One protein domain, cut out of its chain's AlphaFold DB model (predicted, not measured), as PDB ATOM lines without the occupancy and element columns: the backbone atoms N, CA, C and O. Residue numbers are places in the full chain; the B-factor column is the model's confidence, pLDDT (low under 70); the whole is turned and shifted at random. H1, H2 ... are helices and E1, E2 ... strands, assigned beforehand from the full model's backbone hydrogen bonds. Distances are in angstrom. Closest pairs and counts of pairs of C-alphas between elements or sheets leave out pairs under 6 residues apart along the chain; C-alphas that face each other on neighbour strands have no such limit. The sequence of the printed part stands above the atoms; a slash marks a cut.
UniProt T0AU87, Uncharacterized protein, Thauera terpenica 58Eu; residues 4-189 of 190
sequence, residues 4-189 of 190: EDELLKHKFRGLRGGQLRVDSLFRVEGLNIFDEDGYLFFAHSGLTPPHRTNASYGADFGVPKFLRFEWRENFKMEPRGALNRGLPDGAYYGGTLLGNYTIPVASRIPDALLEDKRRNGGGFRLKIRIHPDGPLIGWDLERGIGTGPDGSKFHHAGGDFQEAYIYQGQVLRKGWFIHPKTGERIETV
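AT A GLANCE: This is residues 4 to 189 of the 190 residues of an uncharacterized protein of Thauera terpenica 58Eu (UniProt T0AU87). Two twisted sheets make a sandwich, face to face with their strands crossed at 41 degrees; H3 lies over E8 of the larger sheet, and H1 is off to one side. The loop with H2 and the small hairpin of E10 and E11 lie at opposite far ends, and a second small hairpin, E12 with E13, comes near E8. The printed part has 186 residues, mixed in class, in the order H1 E1 E2 E3 E4 E5 H2 E6 H3 E7 E8 E9 E10 E11 E12 E13. The larger sheet runs E4 E1 E7 E8 E9, mixed; the other runs E3 E2 E5 E6, antiparallel. The whole is compact and rounded, with a radius of gyration of the C-alphas of 17.0 A and spans of 49 by 41 by 30 A.

IN THESE COORDINATES: Find C-alpha 4 at (19.642, 33.859, 12.911), where H1, residues 4 to 11, begins. Next come E1, 17 to 24, 22.0 A; E2, 28 to 34; E3, 40 to 47, which bends by 54 degrees at residue 44; E4, 52 to 58; and E5, 66 to 73, 23.8 A. After H2, 82 to 85, read E6, 96 to 104, 24.5 A; H3, 111 to 120, 14.1 A; E7, 123 to 131, 25.6 A; and E8, 134 to 142, 26.1 A. E9, 154 to 159, E10, 165 to 167, E11, 170 to 173, and E12, 175 to 178, lead to E13, 185 to 188, ending at C-alpha 188 (50.227, 24.721, -3.937).

HOW THE PARTS SIT: In the larger sheet, look at parallel E1 and E7, with N 21 and O 126 at 2.9 A. E4 is antiparallel to E1, with N 20 and O 55 at 2.8 A. E7, E8 and E9 form a meander, each strand the antiparallel neighbour of the one before; N 127 and O 138 are at 2.8 A, N 141 and O 155 at 2.9 A. In the facing sheet, N 33 and O 42 of hairpin E2 and E3 are at 2.8 A, N 32 and O 70 of E2 and E5 at 2.8 A, and N 69 and O 101 of E5 and E6 at 2.7 A. H3 is on the larger sheet at a height of 10.2 A, along E8 at 14 degrees on the local plane. H1 and H3 are close but not clearly touching, C-alphas 11 and 111 being closest at 7.1 A. Every O i to N i+4 pair is within hydrogen-bond range in H1 and H3; H2 is too short for one.

THE WHOLE: The C-alphas farthest apart, of Asn 84 and Gln 170, are 51.5 A apart. The printed part has no cut. The link from E8 to E9 is long. The model's pLDDT is under 70 at residues 79 to 86 and 148 to 150.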
ATOM      1  N   GLU A   4      18.444  34.423  13.532       88.19
ATOM      2  CA  GLU A   4      19.642  33.859  12.911       88.19
ATOM      3  C   GLU A   4      20.031  32.521  13.556       88.19
ATOM      4  O   GLU A   4      20.321  31.555  12.851       88.19
ATOM      5  N   ASP A   5      19.965  32.421  14.886       89.62
ATOM      6  CA  ASP A   5      20.270  31.182  15.609       89.62
ATOM      7  C   ASP A   5      19.325  30.048  15.197       89.62
ATOM      8  O   ASP A   5      19.755  28.907  15.033       89.62
ATOM      9  N   GLU A   6      18.036  30.344  15.027       90.50
ATOM     10  CA  GLU A   6      17.043  29.362  14.581       90.50
ATOM     11  C   GLU A   6      17.334  28.866  13.166       90.50
ATOM     12  O   GLU A   6      17.327  27.654  12.917       90.50
ATOM     13  N   LEU A   7      17.672  29.787  12.259       91.69
ATOM     14  CA  LEU A   7      18.076  29.452  10.895       91.69
ATOM     15  C   LEU A   7      19.334  28.584  10.883       91.69
ATOM     16  O   LEU A   7      19.376  27.585  10.165       91.69
ATOM     17  N   LEU A   8      20.336  28.908  11.701       92.50
ATOM     18  CA  LEU A   8      21.561  28.118  11.802       92.50
ATOM     19  C   LEU A   8      21.302  26.737  12.412       92.50
ATOM     20  O   LEU A   8      21.776  25.738  11.867       92.50
ATOM     21  N   LYS A   9      20.487  26.631  13.470       91.00
ATOM     22  CA  LYS A   9      20.084  25.328  14.037       91.00
ATOM     23  C   LYS A   9      19.373  24.464  13.005       91.00
ATOM     24  O   LYS A   9      19.642  23.266  12.911       91.00
ATOM     25  N   HIS A  10      18.492  25.060  12.205       92.94
ATOM     26  CA  HIS A  10      17.830  24.354  11.118       92.94
ATOM     27  C   HIS A  10      18.828  23.938  10.025       92.94
ATOM     28  O   HIS A  10      18.883  22.765   9.639       92.94
ATOM     29  N   LYS A  11      19.674  24.871   9.572       94.50
ATOM     30  CA  LYS A  11      20.688  24.659   8.530       94.50
ATOM     31  C   LYS A  11      21.672  23.556   8.887       94.50
ATOM     32  O   LYS A  11      21.992  22.751   8.020       94.50
ATOM     33  N   PHE A  12      22.102  23.461  10.140       94.62
ATOM     34  CA  PHE A  12      23.086  22.475  10.594       94.62
ATOM     35  C   PHE A  12      22.481  21.308  11.384       94.62
ATOM     36  O   PHE A  12      23.202  20.478  11.940       94.62
ATOM     37  N   ARG A  13      21.151  21.156  11.361       91.19
ATOM     38  CA  ARG A  13      20.437  19.985  11.889       91.19
ATOM     39  C   ARG A  13      21.147  18.678  11.522       91.19
ATOM     40  O   ARG A  13      21.315  18.371  10.336       91.19
ATOM     41  N   GLY A  14      21.458  17.881  12.547       86.56
ATOM     42  CA  GLY A  14      22.113  16.574  12.420       86.56
ATOM     43  C   GLY A  14      23.640  16.613  12.534       86.56
ATOM     44  O   GLY A  14      24.273  15.559  12.500       86.56
ATOM     45  N   LEU A  15      24.231  17.797  12.699       90.00
ATOM     46  CA  LEU A  15      25.632  17.998  13.058       90.00
ATOM     47  C   LEU A  15      25.713  18.362  14.550       90.00
ATOM     48  O   LEU A  15      24.937  19.179  15.031       90.00
ATOM     49  N   ARG A  16      26.634  17.737  15.292       84.38
ATOM     50  CA  ARG A  16      26.894  18.029  16.722       84.38
ATOM     51  C   ARG A  16      28.332  18.496  16.975       84.38
ATOM     52  O   ARG A  16      28.811  18.474  18.101       84.38
ATOM     53  N   GLY A  17      29.035  18.833  15.900       89.50
ATOM     54  CA  GLY A  17      30.482  18.914  15.859       89.50
ATOM     55  C   GLY A  17      31.046  18.013  14.769       89.50
ATOM     56  O   GLY A  17      30.306  17.379  14.004       89.50
ATOM     57  N   GLY A  18      32.367  17.955  14.699       92.94
ATOM     58  CA  GLY A  18      33.056  17.235  13.643       92.94
ATOM     59  C   GLY A  18      34.533  17.059  13.929       92.94
ATOM     60  O   GLY A  18      35.020  17.284  15.037       92.94
ATOM     61  N   GLN A  19      35.251  16.646  12.896       95.12
ATOM     62  CA  GLN A  19      36.703  16.637  12.938       95.12
ATOM     63  C   GLN A  19      37.227  18.052  12.731       95.12
ATOM     64  O   GLN A  19      36.686  18.816  11.933       95.12
ATOM     65  N   LEU A  20      38.314  18.376  13.409       96.62
ATOM     66  CA  LEU A  20      39.059  19.605  13.220       96.62
ATOM     67  C   LEU A  20      40.431  19.269  12.645       96.62
ATOM     68  O   LEU A  20      41.124  18.380  13.143       96.62
ATOM     69  N   ARG A  21      40.844  20.012  11.625       95.75
ATOM     70  CA  ARG A  21      42.232  20.059  11.170       95.75
ATOM     71  C   ARG A  21      42.741  21.484  11.282       95.75
ATOM     72  O   ARG A  21      42.111  22.387  10.747       95.75
ATOM     73  N   VAL A  22      43.884  21.660  11.933       96.94
ATOM     74  CA  VAL A  22      44.568  22.953  12.029       96.94
ATOM     75  C   VAL A  22      45.993  22.798  11.518       96.94
ATOM     76  O   VAL A  22      46.723  21.926  11.986       96.94
ATOM     77  N   ASP A  23      46.386  23.627  10.562       95.44
ATOM     78  CA  ASP A  23      47.764  23.743  10.087       95.44
ATOM     79  C   ASP A  23      48.164  25.218   9.912       95.44
ATOM     80  O   ASP A  23      47.378  26.137  10.167       95.44
ATOM     81  N   SER A  24      49.419  25.459   9.539       95.25
ATOM     82  CA  SER A  24      49.932  26.802   9.283       95.25
ATOM     83  C   SER A  24      50.840  26.832   8.057       95.25
ATOM     84  O   SER A  24      51.419  25.819   7.666       95.25
ATOM     85  N   LEU A  25      50.965  28.017   7.451       93.94
ATOM     86  CA  LEU A  25      51.894  28.307   6.348       93.94
ATOM     87  C   LEU A  25      53.216  28.919   6.815       93.94
ATOM     88  O   LEU A  25      54.153  29.059   6.038       93.94
ATOM     89  N   PHE A  26      53.291  29.278   8.091       94.50
ATOM     90  CA  PHE A  26      54.471  29.822   8.744       94.50
ATOM     91  C   PHE A  26      54.508  29.358  10.200       94.50
ATOM     92  O   PHE A  26      53.562  28.735  10.692       94.50
ATOM     93  N   ARG A  27      55.611  29.636  10.895       95.06
ATOM     94  CA  ARG A  27      55.716  29.360  12.327       95.06
ATOM     95  C   ARG A  27      54.776  30.289  13.096       95.06
ATOM     96  O   ARG A  27      54.992  31.494  13.122       95.06
ATOM     97  N   VAL A  28      53.759  29.711  13.722       95.25
ATOM     98  CA  VAL A  28      52.774  30.411  14.551       95.25
ATOM     99  C   VAL A  28      52.984  29.991  15.992       95.25
ATOM    100  O   VAL A  28      53.059  28.800  16.278       95.25
ATOM    101  N   GLU A  29      53.044  30.961  16.892       95.00
ATOM    102  CA  GLU A  29      53.227  30.749  18.324       95.00
ATOM    103  C   GLU A  29      52.048  31.297  19.125       95.00
ATOM    104  O   GLU A  29      51.357  32.218  18.679       95.00
ATOM    105  N   GLY A  30      51.798  30.698  20.293       94.38
ATOM    106  CA  GLY A  30      50.761  31.152  21.222       94.38
ATOM    107  C   GLY A  30      49.387  31.299  20.564       94.38
ATOM    108  O   GLY A  30      48.709  32.299  20.794       94.38
ATOM    109  N   LEU A  31      49.017  30.350  19.697       96.31
ATOM    110  CA  LEU A  31      47.760  30.389  18.959       96.31
ATOM    111  C   LEU A  31      46.605  30.076  19.904       96.31
ATOM    112  O   LEU A  31      46.572  28.997  20.496       96.31
ATOM    113  N   ASN A  32      45.627  30.970  19.937       96.38
ATOM    114  CA  ASN A  32      44.300  30.736  20.472       96.38
ATOM    115  C   ASN A  32      43.272  30.907  19.358       96.38
ATOM    116  O   ASN A  32      43.357  31.815  18.529       96.38
ATOM    117  N   ILE A  33      42.267  30.050  19.382       97.06
ATOM    118  CA  ILE A  33      41.068  30.160  18.571       97.06
ATOM    119  C   ILE A  33      39.902  30.098  19.544       97.06
ATOM    120  O   ILE A  33      39.793  29.142  20.309       97.06
ATOM    121  N   PHE A  34      39.048  31.111  19.511       95.50
ATOM    122  CA  PHE A  34      37.846  31.204  20.325       95.50
ATOM    123  C   PHE A  34      36.604  31.099  19.445       95.50
ATOM    124  O   PHE A  34      36.635  31.531  18.288       95.50
ATOM    125  N   ASP A  35      35.535  30.536  19.992       94.00
ATOM    126  CA  ASP A  35      34.217  30.533  19.359       94.00
ATOM    127  C   ASP A  35      33.445  31.835  19.625       94.00
ATOM    128  O   ASP A  35      33.983  32.811  20.166       94.00
ATOM    129  N   GLU A  36      32.181  31.863  19.198       92.25
ATOM    130  CA  GLU A  36      31.311  33.025  19.340       92.25
ATOM    131  C   GLU A  36      31.007  33.450  20.779       92.25
ATOM    132  O   GLU A  36      30.753  34.633  21.013       92.25
ATOM    133  N   ASP A  37      31.080  32.523  21.733       89.56
ATOM    134  CA  ASP A  37      30.810  32.772  23.151       89.56
ATOM    135  C   ASP A  37      32.095  33.113  23.924       89.56
ATOM    136  O   ASP A  37      32.076  33.384  25.127       89.56
ATOM    137  N   GLY A  38      33.234  33.140  23.226       89.44
ATOM    138  CA  GLY A  38      34.547  33.406  23.799       89.44
ATOM    139  C   GLY A  38      35.178  32.188  24.468       89.44
ATOM    140  O   GLY A  38      36.221  32.335  25.114       89.44
ATOM    141  N   TYR A  39      34.603  30.994  24.307       89.56
ATOM    142  CA  TYR A  39      35.217  29.765  24.786       89.56
ATOM    143  C   TYR A  39      36.397  29.370  23.906       89.56
ATOM    144  O   TYR A  39      36.461  29.666  22.714       89.56
ATOM    145  N   LEU A  40      37.374  28.700  24.520       91.19
ATOM    146  CA  LEU A  40      38.563  28.239  23.819       91.19
ATOM    147  C   LEU A  40      38.207  27.055  22.911       91.19
ATOM    148  O   LEU A  40      38.033  25.931  23.374       91.19
ATOM    149  N   PHE A  41      38.139  27.322  21.611       94.06
ATOM    150  CA  PHE A  41      37.857  26.335  20.574       94.06
ATOM    151  C   PHE A  41      39.088  25.477  20.258       94.06
ATOM    152  O   PHE A  41      38.993  24.265  20.073       94.06
ATOM    153  N   PHE A  42      40.265  26.105  20.192       95.00
ATOM    154  CA  PHE A  42      41.537  25.427  19.952       95.00
ATOM    155  C   PHE A  42      42.704  26.281  20.448       95.00
ATOM    156  O   PHE A  42      42.665  27.504  20.346       95.00
ATOM    157  N   ALA A  43      43.771  25.643  20.927       93.94
ATOM    158  CA  ALA A  43      45.005  26.334  21.272       93.94
ATOM    159  C   ALA A  43      46.232  25.500  20.908       93.94
ATOM    160  O   ALA A  43      46.208  24.270  20.998       93.94
ATOM    161  N   HIS A  44      47.324  26.165  20.529       93.50
ATOM    162  CA  HIS A  44      48.600  25.501  20.279       93.50
ATOM    163  C   HIS A  44      49.792  26.415  20.585       93.50
ATOM    164  O   HIS A  44      49.812  27.574  20.174       93.50
ATOM    165  N   SER A  45      50.810  25.891  21.274       91.38
ATOM    166  CA  SER A  45      51.993  26.671  21.672       91.38
ATOM    167  C   SER A  45      52.882  27.033  20.483       91.38
ATOM    168  O   SER A  45      53.403  28.142  20.425       91.38
ATOM    169  N   GLY A  46      53.027  26.114  19.523       92.00
ATOM    170  CA  GLY A  46      53.769  26.341  18.283       92.00
ATOM    171  C   GLY A  46      53.308  25.438  17.139       92.00
ATOM    172  O   GLY A  46      53.413  24.221  17.251       92.00
ATOM    173  N   LEU A  47      52.800  26.008  16.047       92.56
ATOM    174  CA  LEU A  47      52.515  25.305  14.790       92.56
ATOM    175  C   LEU A  47      53.569  25.696  13.757       92.56
ATOM    176  O   LEU A  47      53.869  26.872  13.584       92.56
ATOM    177  N   THR A  48      54.177  24.714  13.097       90.94
ATOM    178  CA  THR A  48      55.222  24.945  12.089       90.94
ATOM    179  C   THR A  48      54.938  24.077  10.868       90.94
ATOM    180  O   THR A  48      54.697  22.885  11.053       90.94
ATOM    181  N   PRO A  49      54.992  24.607   9.635       87.06
ATOM    182  CA  PRO A  49      54.826  23.797   8.434       87.06
ATOM    183  C   PRO A  49      55.899  22.695   8.355       87.06
ATOM    184  O   PRO A  49      57.042  22.944   8.740       87.06
ATOM    185  N   PRO A  50      55.586  21.490   7.849       81.00
ATOM    186  CA  PRO A  50      54.293  21.040   7.328       81.00
ATOM    187  C   PRO A  50      53.408  20.385   8.407       81.00
ATOM    188  O   PRO A  50      52.513  19.599   8.083       81.00
ATOM    189  N   HIS A  51      53.688  20.615   9.695       83.75
ATOM    190  CA  HIS A  51      52.938  19.980  10.771       83.75
ATOM    191  C   HIS A  51      51.486  20.450  10.792       83.75
ATOM    192  O   HIS A  51      51.152  21.604  10.525       83.75
ATOM    193  N   ARG A  52      50.628  19.506  11.160       87.75
ATOM    194  CA  ARG A  52      49.189  19.688  11.297       87.75
ATOM    195  C   ARG A  52      48.717  18.998  12.559       87.75
ATOM    196  O   ARG A  52      49.230  17.935  12.918       87.75
ATOM    197  N   THR A  53      47.672  19.545  13.147       92.81
ATOM    198  CA  THR A  53      46.972  18.963  14.284       92.81
ATOM    199  C   THR A  53      45.610  18.481  13.817       92.81
ATOM    200  O   THR A  53      44.877  19.213  13.153       92.81
ATOM    201  N   ASN A  54      45.272  17.236  14.150       92.69
ATOM    202  CA  ASN A  54      43.920  16.717  13.978       92.69
ATOM    203  C   ASN A  54      43.282  16.585  15.362       92.69
ATOM    204  O   ASN A  54      43.908  16.062  16.283       92.69
ATOM    205  N   ALA A  55      42.051  17.051  15.490       92.81
ATOM    206  CA  ALA A  55      41.272  17.007  16.717       92.81
ATOM    207  C   ALA A  55      39.795  16.750  16.386       92.81
ATOM    208  O   ALA A  55      39.419  16.566  15.227       92.81
ATOM    209  N   SER A  56      38.957  16.764  17.414       92.12
ATOM    210  CA  SER A  56      37.503  16.828  17.284       92.12
ATOM    211  C   SER A  56      37.022  18.114  17.937       92.12
ATOM    212  O   SER A  56      37.648  18.587  18.883       92.12
ATOM    213  N   TYR A  57      35.913  18.663  17.458       92.81
ATOM    214  CA  TYR A  57      35.280  19.831  18.061       92.81
ATOM    215  C   TYR A  57      33.788  19.578  18.279       92.81
ATOM    216  O   TYR A  57      33.156  18.846  17.510       92.81
ATOM    217  N   GLY A  58      33.239  20.193  19.324       88.44
ATOM    218  CA  GLY A  58      31.804  20.384  19.514       88.44
ATOM    219  C   GLY A  58      31.428  21.824  19.168       88.44
ATOM    220  O   GLY A  58      32.281  22.707  19.205       88.44
ATOM    221  N   ALA A  59      30.174  22.050  18.796       85.25
ATOM    222  CA  ALA A  59      29.616  23.389  18.628       85.25
ATOM    223  C   ALA A  59      28.093  23.316  18.770       85.25
ATOM    224  O   ALA A  59      27.489  22.329  18.337       85.25
ATOM    225  N   ASP A  60      27.477  24.362  19.316       82.25
ATOM    226  CA  ASP A  60      26.039  24.401  19.619       82.25
ATOM    227  C   ASP A  60      25.158  24.231  18.380       82.25
ATOM    228  O   ASP A  60      24.153  23.517  18.397       82.25
ATOM    229  N   PHE A  61      25.569  24.838  17.269       84.25
ATOM    230  CA  PHE A  61      24.925  24.666  15.967       84.25
ATOM    231  C   PHE A  61      25.509  23.481  15.191       84.25
ATOM    232  O   PHE A  61      25.067  23.188  14.092       84.25
ATOM    233  N   GLY A  62      26.524  22.798  15.720       88.25
ATOM    234  CA  GLY A  62      27.311  21.775  15.032       88.25
ATOM    235  C   GLY A  62      28.523  22.321  14.262       88.25
ATOM    236  O   GLY A  62      29.451  21.565  13.967       88.25
ATOM    237  N   VAL A  63      28.555  23.631  14.009       93.50
ATOM    238  CA  VAL A  63      29.721  24.424  13.579       93.50
ATOM    239  C   VAL A  63      29.704  25.777  14.309       93.50
ATOM    240  O   VAL A  63      28.613  26.233  14.653       93.50
ATOM    241  N   PRO A  64      30.859  26.424  14.538       94.69
ATOM    242  CA  PRO A  64      30.906  27.773  15.110       94.69
ATOM    243  C   PRO A  64      30.341  28.818  14.136       94.69
ATOM    244  O   PRO A  64      30.499  28.685  12.914       94.69
ATOM    245  N   LYS A  65      29.709  29.879  14.652       94.88
ATOM    246  CA  LYS A  65      29.244  31.014  13.825       94.88
ATOM    247  C   LYS A  65      30.409  31.785  13.233       94.88
ATOM    248  O   LYS A  65      30.475  32.001  12.020       94.88
ATOM    249  N   PHE A  66      31.328  32.169  14.104       95.62
ATOM    250  CA  PHE A  66      32.591  32.797  13.771       95.62
ATOM    251  C   PHE A  66      33.676  32.225  14.671       95.62
ATOM    252  O   PHE A  66      33.403  31.691  15.739       95.62
ATOM    253  N   LEU A  67      34.916  32.338  14.219       97.62
ATOM    254  CA  LEU A  67      36.081  32.004  15.019       97.62
ATOM    255  C   LEU A  67      36.948  33.248  15.158       97.62
ATOM    256  O   LEU A  67      37.226  33.927  14.163       97.62
ATOM    257  N   ARG A  68      37.373  33.536  16.387       97.81
ATOM    258  CA  ARG A  68      38.349  34.582  16.689       97.81
ATOM    259  C   ARG A  68      39.717  33.952  16.891       97.81
ATOM    260  O   ARG A  68      39.896  33.121  17.771       97.81
ATOM    261  N   PHE A  69      40.677  34.377  16.093       97.94
ATOM    262  CA  PHE A  69      42.040  33.881  16.063       97.94
ATOM    263  C   PHE A  69      42.964  34.919  16.664       97.94
ATOM    264  O   PHE A  69      42.965  36.073  16.236       97.94
ATOM    265  N   GLU A  70      43.795  34.485  17.597       96.88
ATOM    266  CA  GLU A  70      44.854  35.294  18.176       96.88
ATOM    267  C   GLU A  70      46.151  34.494  18.159       96.88
ATOM    268  O   GLU A  70      46.164  33.343  18.581       96.88
ATOM    269  N   TRP A  71      47.250  35.085  17.701       96.38
ATOM    270  CA  TRP A  71      48.579  34.487  17.864       96.38
ATOM    271  C   TRP A  71      49.609  35.533  18.252       96.38
ATOM    272  O   TRP A  71      49.466  36.725  17.957       96.38
ATOM    273  N   ARG A  72      50.619  35.086  18.994       94.88
ATOM    274  CA  ARG A  72      51.446  35.944  19.843       94.88
ATOM    275  C   ARG A  72      52.882  35.439  19.889       94.88
ATOM    276  O   ARG A  72      53.136  34.246  19.766       94.88
ATOM    277  N   GLU A  73      53.812  36.338  20.166       92.69
ATOM    278  CA  GLU A  73      55.170  35.985  20.601       92.69
ATOM    279  C   GLU A  73      55.347  36.273  22.095       92.69
ATOM    280  O   GLU A  73      54.588  37.055  22.670       92.69
ATOM    281  N   ASN A  74      56.361  35.671  22.727       87.56
ATOM    282  CA  ASN A  74      56.679  35.880  24.149       87.56
ATOM    283  C   ASN A  74      55.486  35.612  25.090       87.56
ATOM    284  O   ASN A  74      55.288  36.298  26.098       87.56
ATOM    285  N   PHE A  75      54.666  34.623  24.735       85.69
ATOM    286  CA  PHE A  75      53.441  34.273  25.441       85.69
ATOM    287  C   PHE A  75      53.713  33.423  26.692       85.69
ATOM    288  O   PHE A  75      54.759  32.789  26.843       85.69
ATOM    289  N   LYS A  76      52.722  33.359  27.580       78.44
ATOM    290  CA  LYS A  76      52.647  32.394  28.680       78.44
ATOM    291  C   LYS A  76      51.319  31.654  28.597       78.44
ATOM    292  O   LYS A  76      50.293  32.246  28.277       78.44
ATOM    293  N   MET A  77      51.346  30.353  28.863       77.81
ATOM    294  CA  MET A  77      50.116  29.580  29.022       77.81
ATOM    295  C   MET A  77      49.484  29.938  30.362       77.81
ATOM    296  O   MET A  77      50.199  29.985  31.369       77.81
ATOM    297  N   GLU A  78      48.174  30.162  30.398       73.62
ATOM    298  CA  GLU A  78      47.512  30.329  31.690       73.62
ATOM    299  C   GLU A  78      47.532  29.021  32.474       73.62
ATOM    300  O   GLU A  78      47.276  27.945  31.912       73.62
ATOM    301  N   PRO A  79      47.819  29.088  33.783       66.38
ATOM    302  CA  PRO A  79      47.635  27.942  34.649       66.38
ATOM    303  C   PRO A  79      46.157  27.535  34.665       66.38
ATOM    304  O   PRO A  79      45.260  28.369  34.557       66.38
ATOM    305  N   ARG A  80      45.892  26.234  34.830       61.06
ATOM    306  CA  ARG A  80      44.522  25.739  35.050       61.06
ATOM    307  C   ARG A  80      43.912  26.421  36.282       61.06
ATOM    308  O   ARG A  80      44.581  26.511  37.312       61.06
ATOM    309  N   GLY A  81      42.654  26.848  36.188       54.22
ATOM    310  CA  GLY A  81      41.941  27.585  37.236       54.22
ATOM    311  C   GLY A  81      42.105  29.110  37.172       54.22
ATOM    312  O   GLY A  81      41.742  29.798  38.128       54.22
ATOM    313  N   ALA A  82      42.637  29.654  36.073       58.62
ATOM    314  CA  ALA A  82      42.781  31.094  35.852       58.62
ATOM    315  C   ALA A  82      41.465  31.791  35.449       58.62
ATOM    316  O   ALA A  82      41.438  33.022  35.382       58.62
ATOM    317  N   LEU A  83      40.364  31.041  35.293       57.12
ATOM    318  CA  LEU A  83      38.986  31.544  35.139       57.12
ATOM    319  C   LEU A  83      38.629  32.705  36.090       57.12
ATOM    320  O   LEU A  83      37.860  33.585  35.712       57.12
ATOM    321  N   ASN A  84      39.236  32.775  37.280       52.97
ATOM    322  CA  ASN A  84      39.061  33.878  38.237       52.97
ATOM    323  C   ASN A  84      39.491  35.261  37.701       52.97
ATOM    324  O   ASN A  84      39.126  36.281  38.279       52.97
ATOM    325  N   ARG A  85      40.260  35.314  36.607       60.72
ATOM    326  CA  ARG A  85      40.634  36.545  35.888       60.72
ATOM    327  C   ARG A  85      39.735  36.833  34.679       60.72
ATOM    328  O   ARG A  85      40.014  37.768  33.937       60.72
ATOM    329  N   GLY A  86      38.687  36.035  34.468       67.06
ATOM    330  CA  GLY A  86      37.783  36.141  33.319       67.06
ATOM    331  C   GLY A  86      38.380  35.631  32.003       67.06
ATOM    332  O   GLY A  86      37.868  35.968  30.941       67.06
ATOM    333  N   LEU A  87      39.463  34.848  32.057       71.62
ATOM    334  CA  LEU A  87      40.147  34.317  30.878       71.62
ATOM    335  C   LEU A  87      39.902  32.806  30.738       71.62
ATOM    336  O   LEU A  87      39.979  32.094  31.741       71.62
ATOM    337  N   PRO A  88      39.644  32.299  29.516       77.12
ATOM    338  CA  PRO A  88      39.591  30.865  29.252       77.12
ATOM    339  C   PRO A  88      40.861  30.126  29.692       77.12
ATOM    340  O   PRO A  88      41.972  30.496  29.300       77.12
ATOM    341  N   ASP A  89      40.680  29.057  30.471       77.38
ATOM    342  CA  ASP A  89      41.751  28.148  30.887       77.38
ATOM    343  C   ASP A  89      42.442  27.504  29.669       77.38
ATOM    344  O   ASP A  89      41.796  27.132  28.691       77.38
ATOM    345  N   GLY A  90      43.767  27.326  29.743       81.69
ATOM    346  CA  GLY A  90      44.558  26.660  28.697       81.69
ATOM    347  C   GLY A  90      44.879  27.518  27.468       81.69
ATOM    348  O   GLY A  90      45.605  27.060  26.587       81.69
ATOM    349  N   ALA A  91      44.387  28.756  27.420       87.62
ATOM    350  CA  ALA A  91      44.773  29.737  26.417       87.62
ATOM    351  C   ALA A  91      46.136  30.378  26.738       87.62
ATOM    352  O   ALA A  91      46.626  30.353  27.873       87.62
ATOM    353  N   TYR A  92      46.746  30.973  25.716       89.88
ATOM    354  CA  TYR A  92      48.025  31.669  25.805       89.88
ATOM    355  C   TYR A  92      47.824  33.192  25.850       89.88
ATOM    356  O   TYR A  92      47.275  33.766  24.909       89.88
ATOM    357  N   TYR A  93      48.301  33.867  26.897       86.00
ATOM    358  CA  TYR A  93      48.239  35.334  27.011       86.00
ATOM    359  C   TYR A  93      49.602  35.948  27.346       86.00
ATOM    360  O   TYR A  93      50.629  35.270  27.425       86.00
ATOM    361  N   GLY A  94      49.613  37.272  27.507       84.75
ATOM    362  CA  GLY A  94      50.832  38.067  27.585       84.75
ATOM    363  C   GLY A  94      51.485  38.251  26.215       84.75
ATOM    364  O   GLY A  94      50.886  37.949  25.178       84.75
ATOM    365  N   GLY A  95      52.713  38.767  26.235       88.06
ATOM    366  CA  GLY A  95      53.509  38.981  25.032       88.06
ATOM    367  C   GLY A  95      52.906  39.985  24.045       88.06
ATOM    368  O   GLY A  95      52.014  40.767  24.386       88.06
ATOM    369  N   THR A  96      53.402  39.948  22.810       93.62
ATOM    370  CA  THR A  96      52.952  40.825  21.719       93.62
ATOM    371  C   THR A  96      51.946  40.078  20.855       93.62
ATOM    372  O   THR A  96      52.226  38.975  20.387       93.62
ATOM    373  N   LEU A  97      50.774  40.675  20.624       94.44
ATOM    374  CA  LEU A  97      49.784  40.149  19.684       94.44
ATOM    375  C   LEU A  97      50.242  40.428  18.251       94.44
ATOM    376  O   LEU A  97      50.393  41.585  17.872       94.44
ATOM    377  N   LEU A  98      50.466  39.366  17.479       95.50
ATOM    378  CA  LEU A  98      50.945  39.442  16.096       95.50
ATOM    379  C   LEU A  98      49.818  39.257  15.078       95.50
ATOM    380  O   LEU A  98      49.914  39.754  13.961       95.50
ATOM    381  N   GLY A  99      48.747  38.563  15.460       95.25
ATOM    382  CA  GLY A  99      47.544  38.441  14.647       95.25
ATOM    383  C   GLY A  99      46.293  38.427  15.502       95.25
ATOM    384  O   GLY A  99      46.281  37.818  16.569       95.25
ATOM    385  N   ASN A 100      45.259  39.112  15.023       97.06
ATOM    386  CA  ASN A 100      43.943  39.178  15.643       97.06
ATOM    387  C   ASN A 100      42.885  39.267  14.543       97.06
ATOM    388  O   ASN A 100      42.764  40.297  13.879       97.06
ATOM    389  N   TYR A 101      42.162  38.175  14.323       97.62
ATOM    390  CA  TYR A 101      41.233  38.047  13.205       97.62
ATOM    391  C   TYR A 101      39.940  37.402  13.670       97.62
ATOM    392  O   TYR A 101      39.972  36.407  14.384       97.62
ATOM    393  N   THR A 102      38.808  37.901  13.188       97.50
ATOM    394  CA  THR A 102      37.509  37.250  13.374       97.50
ATOM    395  C   THR A 102      36.970  36.861  12.012       97.50
ATOM    396  O   THR A 102      36.788  37.722  11.152       97.50
ATOM    397  N   ILE A 103      36.733  35.565  11.804       96.31
ATOM    398  CA  ILE A 103      36.323  35.017  10.509       96.31
ATOM    399  C   ILE A 103      34.952  34.348  10.650       96.31
ATOM    400  O   ILE A 103      34.794  33.493  11.526       96.31
ATOM    401  N   PRO A 104      33.959  34.681   9.801       95.88
ATOM    402  CA  PRO A 104      32.699  33.949   9.775       95.88
ATOM    403  C   PRO A 104      32.931  32.521   9.273       95.88
ATOM    404  O   PRO A 104      33.738  32.296   8.374       95.88
ATOM    405  N   VAL A 105      32.207  31.549   9.825       96.31
ATOM    406  CA  VAL A 105      32.340  30.129   9.465       96.31
ATOM    407  C   VAL A 105      31.000  29.567   9.000       96.31
ATOM    408  O   VAL A 105      30.874  29.176   7.839       96.31
ATOM    409  N   ALA A 106      29.975  29.572   9.856       95.00
ATOM    410  CA  ALA A 106      28.686  28.936   9.567       95.00
ATOM    411  C   ALA A 106      27.992  29.474   8.298       95.00
ATOM    412  O   ALA A 106      27.436  28.711   7.501       95.00
ATOM    413  N   SER A 107      28.050  30.787   8.068       94.31
ATOM    414  CA  SER A 107      27.441  31.417   6.889       94.31
ATOM    415  C   SER A 107      28.119  31.013   5.575       94.31
ATOM    416  O   SER A 107      27.478  31.041   4.527       94.31
ATOM    417  N   ARG A 108      29.384  30.577   5.624       95.00
ATOM    418  CA  ARG A 108      30.197  30.243   4.444       95.00
ATOM    419  C   ARG A 108      30.000  28.816   3.950       95.00
ATOM    420  O   ARG A 108      30.306  28.527   2.797       95.00
ATOM    421  N   ILE A 109      29.511  27.924   4.809       95.56
ATOM    422  CA  ILE A 109      29.304  26.516   4.463       95.56
ATOM    423  C   ILE A 109      28.041  26.399   3.591       95.56
ATOM    424  O   ILE A 109      26.966  26.794   4.049       95.56
ATOM    425  N   PRO A 110      28.120  25.856   2.362       95.00
ATOM    426  CA  PRO A 110      26.972  25.758   1.461       95.00
ATOM    427  C   PRO A 110      25.907  24.768   1.947       95.00
ATOM    428  O   PRO A 110      26.242  23.681   2.419       95.00
ATOM    429  N   ASP A 111      24.627  25.080   1.733       94.50
ATOM    430  CA  ASP A 111      23.518  24.165   2.052       94.50
ATOM    431  C   ASP A 111      23.610  22.847   1.277       94.50
ATOM    432  O   ASP A 111      23.392  21.780   1.849       94.50
ATOM    433  N   ALA A 112      24.046  22.899   0.014       92.12
ATOM    434  CA  ALA A 112      24.232  21.717  -0.827       92.12
ATOM    435  C   ALA A 112      25.186  20.678  -0.204       92.12
ATOM    436  O   ALA A 112      24.938  19.477  -0.301       92.12
ATOM    437  N   LEU A 113      26.240  21.124   0.493       93.00
ATOM    438  CA  LEU A 113      27.159  20.234   1.214       93.00
ATOM    439  C   LEU A 113      26.449  19.512   2.366       93.00
ATOM    440  O   LEU A 113      26.642  18.316   2.588       93.00
ATOM    441  N   LEU A 114      25.636  20.251   3.122       93.88
ATOM    442  CA  LEU A 114      24.922  19.733   4.287       93.88
ATOM    443  C   LEU A 114      23.790  18.797   3.863       93.88
ATOM    444  O   LEU A 114      23.566  17.772   4.505       93.88
ATOM    445  N   GLU A 115      23.101  19.110   2.768       93.00
ATOM    446  CA  GLU A 115      22.129  18.213   2.150       93.00
ATOM    447  C   GLU A 115      22.769  16.911   1.676       93.00
ATOM    448  O   GLU A 115      22.260  15.838   2.004       93.00
ATOM    449  N   ASP A 116      23.898  16.985   0.968       90.56
ATOM    450  CA  ASP A 116      24.634  15.801   0.523       90.56
ATOM    451  C   ASP A 116      25.072  14.941   1.720       90.56
ATOM    452  O   ASP A 116      24.840  13.730   1.740       90.56
ATOM    453  N   LYS A 117      25.591  15.563   2.788       91.94
ATOM    454  CA  LYS A 117      25.901  14.869   4.049       91.94
ATOM    455  C   LYS A 117      24.670  14.193   4.661       91.94
ATOM    456  O   LYS A 117      24.782  13.081   5.172       91.94
ATOM    457  N   ARG A 118      23.499  14.838   4.667       91.50
ATOM    458  CA  ARG A 118      22.269  14.241   5.228       91.50
ATOM    459  C   ARG A 118      21.789  13.043   4.419       91.50
ATOM    460  O   ARG A 118      21.341  12.074   5.020       91.50
ATOM    461  N   ARG A 119      21.874  13.112   3.088       90.88
ATOM    462  CA  ARG A 119      21.429  12.034   2.190       90.88
ATOM    463  C   ARG A 119      22.378  10.839   2.220       90.88
ATOM    464  O   ARG A 119      21.923   9.704   2.270       90.88
ATOM    465  N   ASN A 120      23.681  11.105   2.220       89.00
ATOM    466  CA  ASN A 120      24.711  10.095   1.963       89.00
ATOM    467  C   ASN A 120      25.585   9.773   3.186       89.00
ATOM    468  O   ASN A 120      26.475   8.928   3.114       89.00
ATOM    469  N   GLY A 121      25.370  10.450   4.314       87.75
ATOM    470  CA  GLY A 121      26.203  10.313   5.503       87.75
ATOM    471  C   GLY A 121      27.624  10.862   5.317       87.75
ATOM    472  O   GLY A 121      27.923  11.645   4.407       87.75
ATOM    473  N   GLY A 122      28.512  10.453   6.226       89.00
ATOM    474  CA  GLY A 122      29.909  10.887   6.285       89.00
ATOM    475  C   GLY A 122      30.216  11.842   7.443       89.00
ATOM    476  O   GLY A 122      29.318  12.466   8.029       89.00
ATOM    477  N   GLY A 123      31.502  11.925   7.784       91.00
ATOM    478  CA  GLY A 123      32.032  12.811   8.819       91.00
ATOM    479  C   GLY A 123      32.279  14.207   8.262       91.00
ATOM    480  O   GLY A 123      32.903  14.343   7.220       91.00
ATOM    481  N   PHE A 124      31.796  15.248   8.933       94.75
ATOM    482  CA  PHE A 124      32.144  16.619   8.558       94.75
ATOM    483  C   PHE A 124      33.487  16.987   9.188       94.75
ATOM    484  O   PHE A 124      33.692  16.738  10.382       94.75
ATOM    485  N   ARG A 125      34.381  17.590   8.404       95.19
ATOM    486  CA  ARG A 125      35.638  18.137   8.903       95.19
ATOM    487  C   ARG A 125      35.722  19.627   8.622       95.19
ATOM    488  O   ARG A 125      35.658  20.042   7.467       95.19
ATOM    489  N   LEU A 126      35.940  20.401   9.679       96.75
ATOM    490  CA  LEU A 126      36.351  21.796   9.603       96.75
ATOM    491  C   LEU A 126      37.878  21.858   9.512       96.75
ATOM    492  O   LEU A 126      38.585  21.141  10.225       96.75
ATOM    493  N   LYS A 127      38.390  22.711   8.633       97.06
ATOM    494  CA  LYS A 127      39.819  22.897   8.401       97.06
ATOM    495  C   LYS A 127      40.185  24.358   8.586       97.06
ATOM    496  O   LYS A 127      39.473  25.248   8.130       97.06
ATOM    497  N   ILE A 128      41.314  24.585   9.232       97.50
ATOM    498  CA  ILE A 128      41.851  25.898   9.548       97.50
ATOM    499  C   ILE A 128      43.303  25.906   9.100       97.50
ATOM    500  O   ILE A 128      44.068  25.012   9.464       97.50
ATOM    501  N   ARG A 129      43.678  26.931   8.341       96.81
ATOM    502  CA  ARG A 129      45.056  27.160   7.919       96.81
ATOM    503  C   ARG A 129      45.471  28.573   8.275       96.81
ATOM    504  O   ARG A 129      44.864  29.536   7.812       96.81
ATOM    505  N   ILE A 130      46.501  28.706   9.103       97.06
ATOM    506  CA  ILE A 130      46.996  30.020   9.519       97.06
ATOM    507  C   ILE A 130      47.944  30.565   8.444       97.06
ATOM    508  O   ILE A 130      49.025  30.015   8.218       97.06
ATOM    509  N   HIS A 131      47.527  31.643   7.776       95.88
ATOM    510  CA  HIS A 131      48.328  32.414   6.823       95.88
ATOM    511  C   HIS A 131      48.733  33.758   7.469       95.88
ATOM    512  O   HIS A 131      47.951  34.285   8.263       95.88
ATOM    513  N   PRO A 132      49.922  34.326   7.169       94.38
ATOM    514  CA  PRO A 132      50.391  35.570   7.798       94.38
ATOM    515  C   PRO A 132      49.397  36.734   7.703       94.38
ATOM    516  O   PRO A 132      49.190  37.449   8.673       94.38
ATOM    517  N   ASP A 133      48.741  36.884   6.550       95.56
ATOM    518  CA  ASP A 133      47.726  37.922   6.319       95.56
ATOM    519  C   ASP A 133      46.304  37.590   6.812       95.56
ATOM    520  O   ASP A 133      45.399  38.406   6.638       95.56
ATOM    521  N   GLY A 134      46.072  36.415   7.402       95.75
ATOM    522  CA  GLY A 134      44.770  36.058   7.968       95.75
ATOM    523  C   GLY A 134      44.450  34.559   7.909       95.75
ATOM    524  O   GLY A 134      44.939  33.859   7.028       95.75
ATOM    525  N   PRO A 135      43.624  34.026   8.821       97.31
ATOM    526  CA  PRO A 135      43.216  32.624   8.800       97.31
ATOM    527  C   PRO A 135      42.384  32.268   7.564       97.31
ATOM    528  O   PRO A 135      41.531  33.036   7.125       97.31
ATOM    529  N   LEU A 136      42.586  31.054   7.065       97.50
ATOM    530  CA  LEU A 136      41.821  30.449   5.981       97.50
ATOM    531  C   LEU A 136      40.932  29.337   6.540       97.50
ATOM    532  O   LEU A 136      41.393  28.513   7.339       97.50
ATOM    533  N   ILE A 137      39.678  29.283   6.095       97.62
ATOM    534  CA  ILE A 137      38.695  28.281   6.522       97.62
ATOM    535  C   ILE A 137      38.386  27.344   5.366       97.62
ATOM    536  O   ILE A 137      38.016  27.784   4.283       97.62
ATOM    537  N   GLY A 138      38.478  26.043   5.606       97.00
ATOM    538  CA  GLY A 138      38.098  25.011   4.653       97.00
ATOM    539  C   GLY A 138      37.216  23.947   5.287       97.00
ATOM    540  O   GLY A 138      37.061  23.876   6.504       97.00
ATOM    541  N   TRP A 139      36.655  23.079   4.459       96.06
ATOM    542  CA  TRP A 139      35.901  21.911   4.913       96.06
ATOM    543  C   TRP A 139      36.012  20.765   3.918       96.06
ATOM    544  O   TRP A 139      36.426  20.966   2.777       96.06
ATOM    545  N   ASP A 140      35.656  19.563   4.359       94.25
ATOM    546  CA  ASP A 140      35.364  18.411   3.506       94.25
ATOM    547  C   ASP A 140      34.469  17.397   4.239       94.25
ATOM    548  O   ASP A 140      34.193  17.516   5.439       94.25
ATOM    549  N   LEU A 141      33.971  16.415   3.484       92.75
ATOM    550  CA  LEU A 141      33.249  15.260   4.009       92.75
ATOM    551  C   LEU A 141      34.125  14.014   3.932       92.75
ATOM    552  O   LEU A 141      34.557  13.608   2.855       92.75
ATOM    553  N   GLU A 142      34.339  13.371   5.071       90.19
ATOM    554  CA  GLU A 142      34.978  12.068   5.163       90.19
ATOM    555  C   GLU A 142      33.978  10.945   4.876       90.19
ATOM    556  O   GLU A 142      32.938  10.834   5.534       90.19
ATOM    557  N   ARG A 143      34.327  10.076   3.927       87.69
ATOM    558  CA  ARG A 143      33.578   8.865   3.569       87.69
ATOM    559  C   ARG A 143      34.499   7.646   3.521       87.69
ATOM    560  O   ARG A 143      35.641   7.693   3.976       87.69
ATOM    561  N   GLY A 144      33.988   6.525   3.013       78.56
ATOM    562  CA  GLY A 144      34.804   5.343   2.749       78.56
ATOM    563  C   GLY A 144      35.957   5.663   1.791       78.56
ATOM    564  O   GLY A 144      35.824   6.485   0.884       78.56
ATOM    565  N   ILE A 145      37.102   5.011   1.991       74.00
ATOM    566  CA  ILE A 145      38.240   5.107   1.066       74.00
ATOM    567  C   ILE A 145      37.787   4.654  -0.330       74.00
ATOM    568  O   ILE A 145      37.028   3.694  -0.440       74.00
ATOM    569  N   GLY A 146      38.232   5.342  -1.385       71.25
ATOM    570  CA  GLY A 146      37.880   4.999  -2.767       71.25
ATOM    571  C   GLY A 146      36.512   5.502  -3.223       71.25
ATOM    572  O   GLY A 146      36.155   5.290  -4.375       71.25
ATOM    573  N   THR A 147      35.743   6.173  -2.358       76.56
ATOM    574  CA  THR A 147      34.417   6.682  -2.744       76.56
ATOM    575  C   THR A 147      34.475   8.064  -3.406       76.56
ATOM    576  O   THR A 147      33.491   8.483  -4.020       76.56
ATOM    577  N   GLY A 148      35.603   8.780  -3.291       69.19
ATOM    578  CA  GLY A 148      35.807  10.111  -3.865       69.19
ATOM    579  C   GLY A 148      35.920  10.102  -5.389       69.19
ATOM    580  O   GLY A 148      36.372   9.104  -5.947       69.19
ATOM    581  N   PRO A 149      35.597  11.215  -6.083       69.12
ATOM    582  CA  PRO A 149      35.806  11.334  -7.532       69.12
ATOM    583  C   PRO A 149      37.269  11.114  -7.954       69.12
ATOM    584  O   PRO A 149      37.546  10.713  -9.077       69.12
ATOM    585  N   ASP A 150      38.199  11.383  -7.040       68.31
ATOM    586  CA  ASP A 150      39.645  11.192  -7.162       68.31
ATOM    587  C   ASP A 150      40.146   9.934  -6.419       68.31
ATOM    588  O   ASP A 150      41.340   9.798  -6.162       68.31
ATOM    589  N   GLY A 151      39.236   9.044  -6.004       70.38
ATOM    590  CA  GLY A 151      39.527   7.880  -5.164       70.38
ATOM    591  C   GLY A 151      39.836   8.219  -3.699       70.38
ATOM    592  O   GLY A 151      40.117   7.320  -2.901       70.38
ATOM    593  N   SER A 152      39.781   9.495  -3.306       72.81
ATOM    594  CA  SER A 152      40.130   9.905  -1.949       72.81
ATOM    595  C   SER A 152      39.019   9.600  -0.938       72.81
ATOM    596  O   SER A 152      37.857   9.370  -1.270       72.81
ATOM    597  N   LYS A 153      39.407   9.600   0.340       81.25
ATOM    598  CA  LYS A 153      38.499   9.493   1.491       81.25
ATOM    599  C   LYS A 153      37.706  10.788   1.739       81.25
ATOM    600  O   LYS A 153      36.695  10.763   2.435       81.25
ATOM    601  N   PHE A 154      38.192  11.926   1.235       84.19
ATOM    602  CA  PHE A 154      37.694  13.261   1.577       84.19
ATOM    603  C   PHE A 154      37.106  13.950   0.350       84.19
ATOM    604  O   PHE A 154      37.809  14.268  -0.603       84.19
ATOM    605  N   HIS A 155      35.804  14.194   0.391       83.06
ATOM    606  CA  HIS A 155      35.019  14.696  -0.728       83.06
ATOM    607  C   HIS A 155      34.579  16.131  -0.468       83.06
ATOM    608  O   HIS A 155      34.587  16.593   0.673       83.06
ATOM    609  N   HIS A 156      34.094  16.800  -1.517       86.31
ATOM    610  CA  HIS A 156      33.448  18.111  -1.407       86.31
ATOM    611  C   HIS A 156      34.308  19.138  -0.658       86.31
ATOM    612  O   HIS A 156      33.811  19.903   0.172       86.31
ATOM    613  N   ALA A 157      35.614  19.123  -0.937       89.62
ATOM    614  CA  ALA A 157      36.516  20.117  -0.394       89.62
ATOM    615  C   ALA A 157      36.086  21.512  -0.860       89.62
ATOM    616  O   ALA A 157      35.852  21.729  -2.049       89.62
ATOM    617  N   GLY A 158      35.981  22.445   0.077       92.38
ATOM    618  CA  GLY A 158      35.591  23.818  -0.210       92.38
ATOM    619  C   GLY A 158      36.103  24.789   0.842       92.38
ATOM    620  O   GLY A 158      36.792  24.395   1.784       92.38
ATOM    621  N   GLY A 159      35.743  26.057   0.658       95.56
ATOM    622  CA  GLY A 159      36.197  27.177   1.473       95.56
ATOM    623  C   GLY A 159      37.335  27.937   0.805       95.56
ATOM    624  O   GLY A 159      37.376  28.063  -0.417       95.56
ATOM    625  N   ASP A 160      38.244  28.448   1.621       96.94
ATOM    626  CA  ASP A 160      39.391  29.246   1.202       96.94
ATOM    627  C   ASP A 160      40.542  28.417   0.663       96.94
ATOM    628  O   ASP A 160      41.447  28.972   0.050       96.94
ATOM    629  N   PHE A 161      40.567  27.113   0.929       95.44
ATOM    630  CA  PHE A 161      41.675  26.273   0.515       95.44
ATOM    631  C   PHE A 161      41.303  24.801   0.389       95.44
ATOM    632  O   PHE A 161      40.338  24.301   0.973       95.44
ATOM    633  N   GLN A 162      42.152  24.095  -0.345       92.12
ATOM    634  CA  GLN A 162      42.159  22.652  -0.473       92.12
ATOM    635  C   GLN A 162      43.607  22.173  -0.469       92.12
ATOM    636  O   GLN A 162      44.439  22.695  -1.208       92.12
ATOM    637  N   GLU A 163      43.910  21.169   0.342       89.44
ATOM    638  CA  GLU A 163      45.243  20.577   0.392       89.44
ATOM    639  C   GLU A 163      45.563  19.797  -0.886       89.44
ATOM    640  O   GLU A 163      44.675  19.221  -1.542       89.44
ATOM    641  N   ALA A 164      46.853  19.732  -1.210       88.81
ATOM    642  CA  ALA A 164      47.329  18.827  -2.240       88.81
ATOM    643  C   ALA A 164      47.004  17.370  -1.876       88.81
ATOM    644  O   ALA A 164      47.101  16.947  -0.721       88.81
ATOM    645  N   TYR A 165      46.619  16.582  -2.879       85.00
ATOM    646  CA  TYR A 165      46.509  15.139  -2.731       85.00
ATOM    647  C   TYR A 165      47.827  14.506  -3.157       85.00
ATOM    648  O   TYR A 165      48.161  14.483  -4.342       85.00
ATOM    649  N   ILE A 166      48.581  14.031  -2.170       83.06
ATOM    650  CA  ILE A 166      49.888  13.404  -2.356       83.06
ATOM    651  C   ILE A 166      49.771  11.940  -1.949       83.06
ATOM    652  O   ILE A 166      49.370  11.633  -0.824       83.06
ATOM    653  N   TYR A 167      50.142  11.041  -2.851       80.31
ATOM    654  CA  TYR A 167      50.149   9.603  -2.614       80.31
ATOM    655  C   TYR A 167      51.525   9.045  -2.956       80.31
ATOM    656  O   TYR A 167      52.033   9.282  -4.046       80.31
ATOM    657  N   GLN A 168      52.150   8.344  -2.003       84.00
ATOM    658  CA  GLN A 168      53.499   7.776  -2.159       84.00
ATOM    659  C   GLN A 168      54.545   8.792  -2.671       84.00
ATOM    660  O   GLN A 168      55.407   8.468  -3.478       84.00
ATOM    661  N   GLY A 169      54.459  10.045  -2.210       84.06
ATOM    662  CA  GLY A 169      55.365  11.129  -2.619       84.06
ATOM    663  C   GLY A 169      55.030  11.781  -3.965       84.06
ATOM    664  O   GLY A 169      55.588  12.828  -4.280       84.06
ATOM    665  N   GLN A 170      54.086  11.233  -4.731       85.94
ATOM    666  CA  GLN A 170      53.613  11.828  -5.974       85.94
ATOM    667  C   GLN A 170      52.430  12.762  -5.713       85.94
ATOM    668  O   GLN A 170      51.441  12.380  -5.085       85.94
ATOM    669  N   VAL A 171      52.510  13.988  -6.233       87.50
ATOM    670  CA  VAL A 171      51.380  14.924  -6.241       87.50
ATOM    671  C   VAL A 171      50.370  14.447  -7.286       87.50
ATOM    672  O   VAL A 171      50.590  14.601  -8.485       87.50
ATOM    673  N   LEU A 172      49.266  13.855  -6.831       84.81
ATOM    674  CA  LEU A 172      48.158  13.410  -7.683       84.81
ATOM    675  C   LEU A 172      47.193  14.556  -8.009       84.81
ATOM    676  O   LEU A 172      46.601  14.589  -9.084       84.81
ATOM    677  N   ARG A 173      47.047  15.515  -7.088       87.69
ATOM    678  CA  ARG A 173      46.301  16.762  -7.297       87.69
ATOM    679  C   ARG A 173      46.986  17.891  -6.540       87.69
ATOM    680  O   ARG A 173      47.239  17.749  -5.346       87.69
ATOM    681  N   LYS A 174      47.236  19.022  -7.198       90.94
ATOM    682  CA  LYS A 174      47.692  20.230  -6.502       90.94
ATOM    683  C   LYS A 174      46.614  20.752  -5.550       90.94
ATOM    684  O   LYS A 174      45.417  20.652  -5.822       90.94
ATOM    685  N   GLY A 175      47.057  21.298  -4.430       91.75
ATOM    686  CA  GLY A 175      46.222  22.097  -3.554       91.75
ATOM    687  C   GLY A 175      46.067  23.511  -4.098       91.75
ATOM    688  O   GLY A 175      46.678  23.895  -5.097       91.75
ATOM    689  N   TRP A 176      45.257  24.304  -3.418       94.69
ATOM    690  CA  TRP A 176      45.120  25.729  -3.682       94.69
ATOM    691  C   TRP A 176      44.657  26.455  -2.426       94.69
ATOM    692  O   TRP A 176      44.069  25.843  -1.534       94.69
ATOM    693  N   PHE A 177      44.887  27.760  -2.367       96.31
ATOM    694  CA  PHE A 177      44.247  28.637  -1.393       96.31
ATOM    695  C   PHE A 177      43.928  30.007  -1.993       96.31
ATOM    696  O   PHE A 177      44.492  30.383  -3.015       96.31
ATOM    697  N   ILE A 178      43.011  30.738  -1.370       97.00
ATOM    698  CA  ILE A 178      42.676  32.125  -1.687       97.00
ATOM    699  C   ILE A 178      43.460  33.010  -0.721       97.00
ATOM    700  O   ILE A 178      43.309  32.888   0.493       97.00
ATOM    701  N   HIS A 179      44.325  33.877  -1.237       96.69
ATOM    702  CA  HIS A 179      45.134  34.764  -0.414       96.69
ATOM    703  C   HIS A 179      44.224  35.718   0.387       96.69
ATOM    704  O   HIS A 179      43.466  36.471  -0.234       96.69
ATOM    705  N   PRO A 180      44.313  35.771   1.735       94.75
ATOM    706  CA  PRO A 180      43.333  36.480   2.568       94.75
ATOM    707  C   PRO A 180      43.175  37.962   2.214       94.75
ATOM    708  O   PRO A 180      42.082  38.513   2.257       94.75
ATOM    709  N   LYS A 181      44.291  38.611   1.858       94.62
ATOM    710  CA  LYS A 181      44.340  40.050   1.570       94.62
ATOM    711  C   LYS A 181      44.002  40.428   0.127       94.62
ATOM    712  O   LYS A 181      43.425  41.486  -0.094       94.62
ATOM    713  N   THR A 182      44.408  39.619  -0.852       96.50
ATOM    714  CA  THR A 182      44.305  39.972  -2.279       96.50
ATOM    715  C   THR A 182      43.144  39.265  -2.970       96.50
ATOM    716  O   THR A 182      42.732  39.695  -4.041       96.50
ATOM    717  N   GLY A 183      42.611  38.188  -2.382       95.88
ATOM    718  CA  GLY A 183      41.584  37.350  -3.001       95.88
ATOM    719  C   GLY A 183      42.100  36.485  -4.155       95.88
ATOM    720  O   GLY A 183      41.316  35.787  -4.796       95.88
ATOM    721  N   GLU A 184      43.404  36.509  -4.434       97.06
ATOM    722  CA  GLU A 184      44.003  35.726  -5.508       97.06
ATOM    723  C   GLU A 184      44.039  34.239  -5.148       97.06
ATOM    724  O   GLU A 184      44.403  33.863  -4.033       97.06
ATOM    725  N   ARG A 185      43.691  33.378  -6.106       96.25
ATOM    726  CA  ARG A 185      43.816  31.929  -5.950       96.25
ATOM    727  C   ARG A 185      45.230  31.482  -6.316       96.25
ATOM    728  O   ARG A 185      45.643  31.622  -7.461       96.25
ATOM    729  N   ILE A 186      45.916  30.860  -5.367       96.00
ATOM    730  CA  ILE A 186      47.300  30.396  -5.486       96.00
ATOM    731  C   ILE A 186      47.319  28.865  -5.452       96.00
ATOM    732  O   ILE A 186      46.769  28.256  -4.533       96.00
ATOM    733  N   GLU A 187      47.947  28.228  -6.444       95.56
ATOM    734  CA  GLU A 187      48.180  26.778  -6.446       95.56
ATOM    735  C   GLU A 187      49.331  26.392  -5.511       95.56
ATOM    736  O   GLU A 187      50.342  27.084  -5.420       95.56
ATOM    737  N   THR A 188      49.208  25.241  -4.853       90.19
ATOM    738  CA  THR A 188      50.227  24.721  -3.937       90.19
ATOM    739  C   THR A 188      50.393  23.204  -4.062       90.19
ATOM    740  O   THR A 188      49.544  22.499  -4.606       90.19
ATOM    741  N   VAL A 189      51.512  22.688  -3.564       86.50
ATOM    742  CA  VAL A 189      51.847  21.259  -3.519       86.50
ATOM    743  C   VAL A 189      51.850  20.695  -2.093       86.50
ATOM    744  O   VAL A 189      52.400  19.621  -1.881       86.50
TER     745      VAL A 189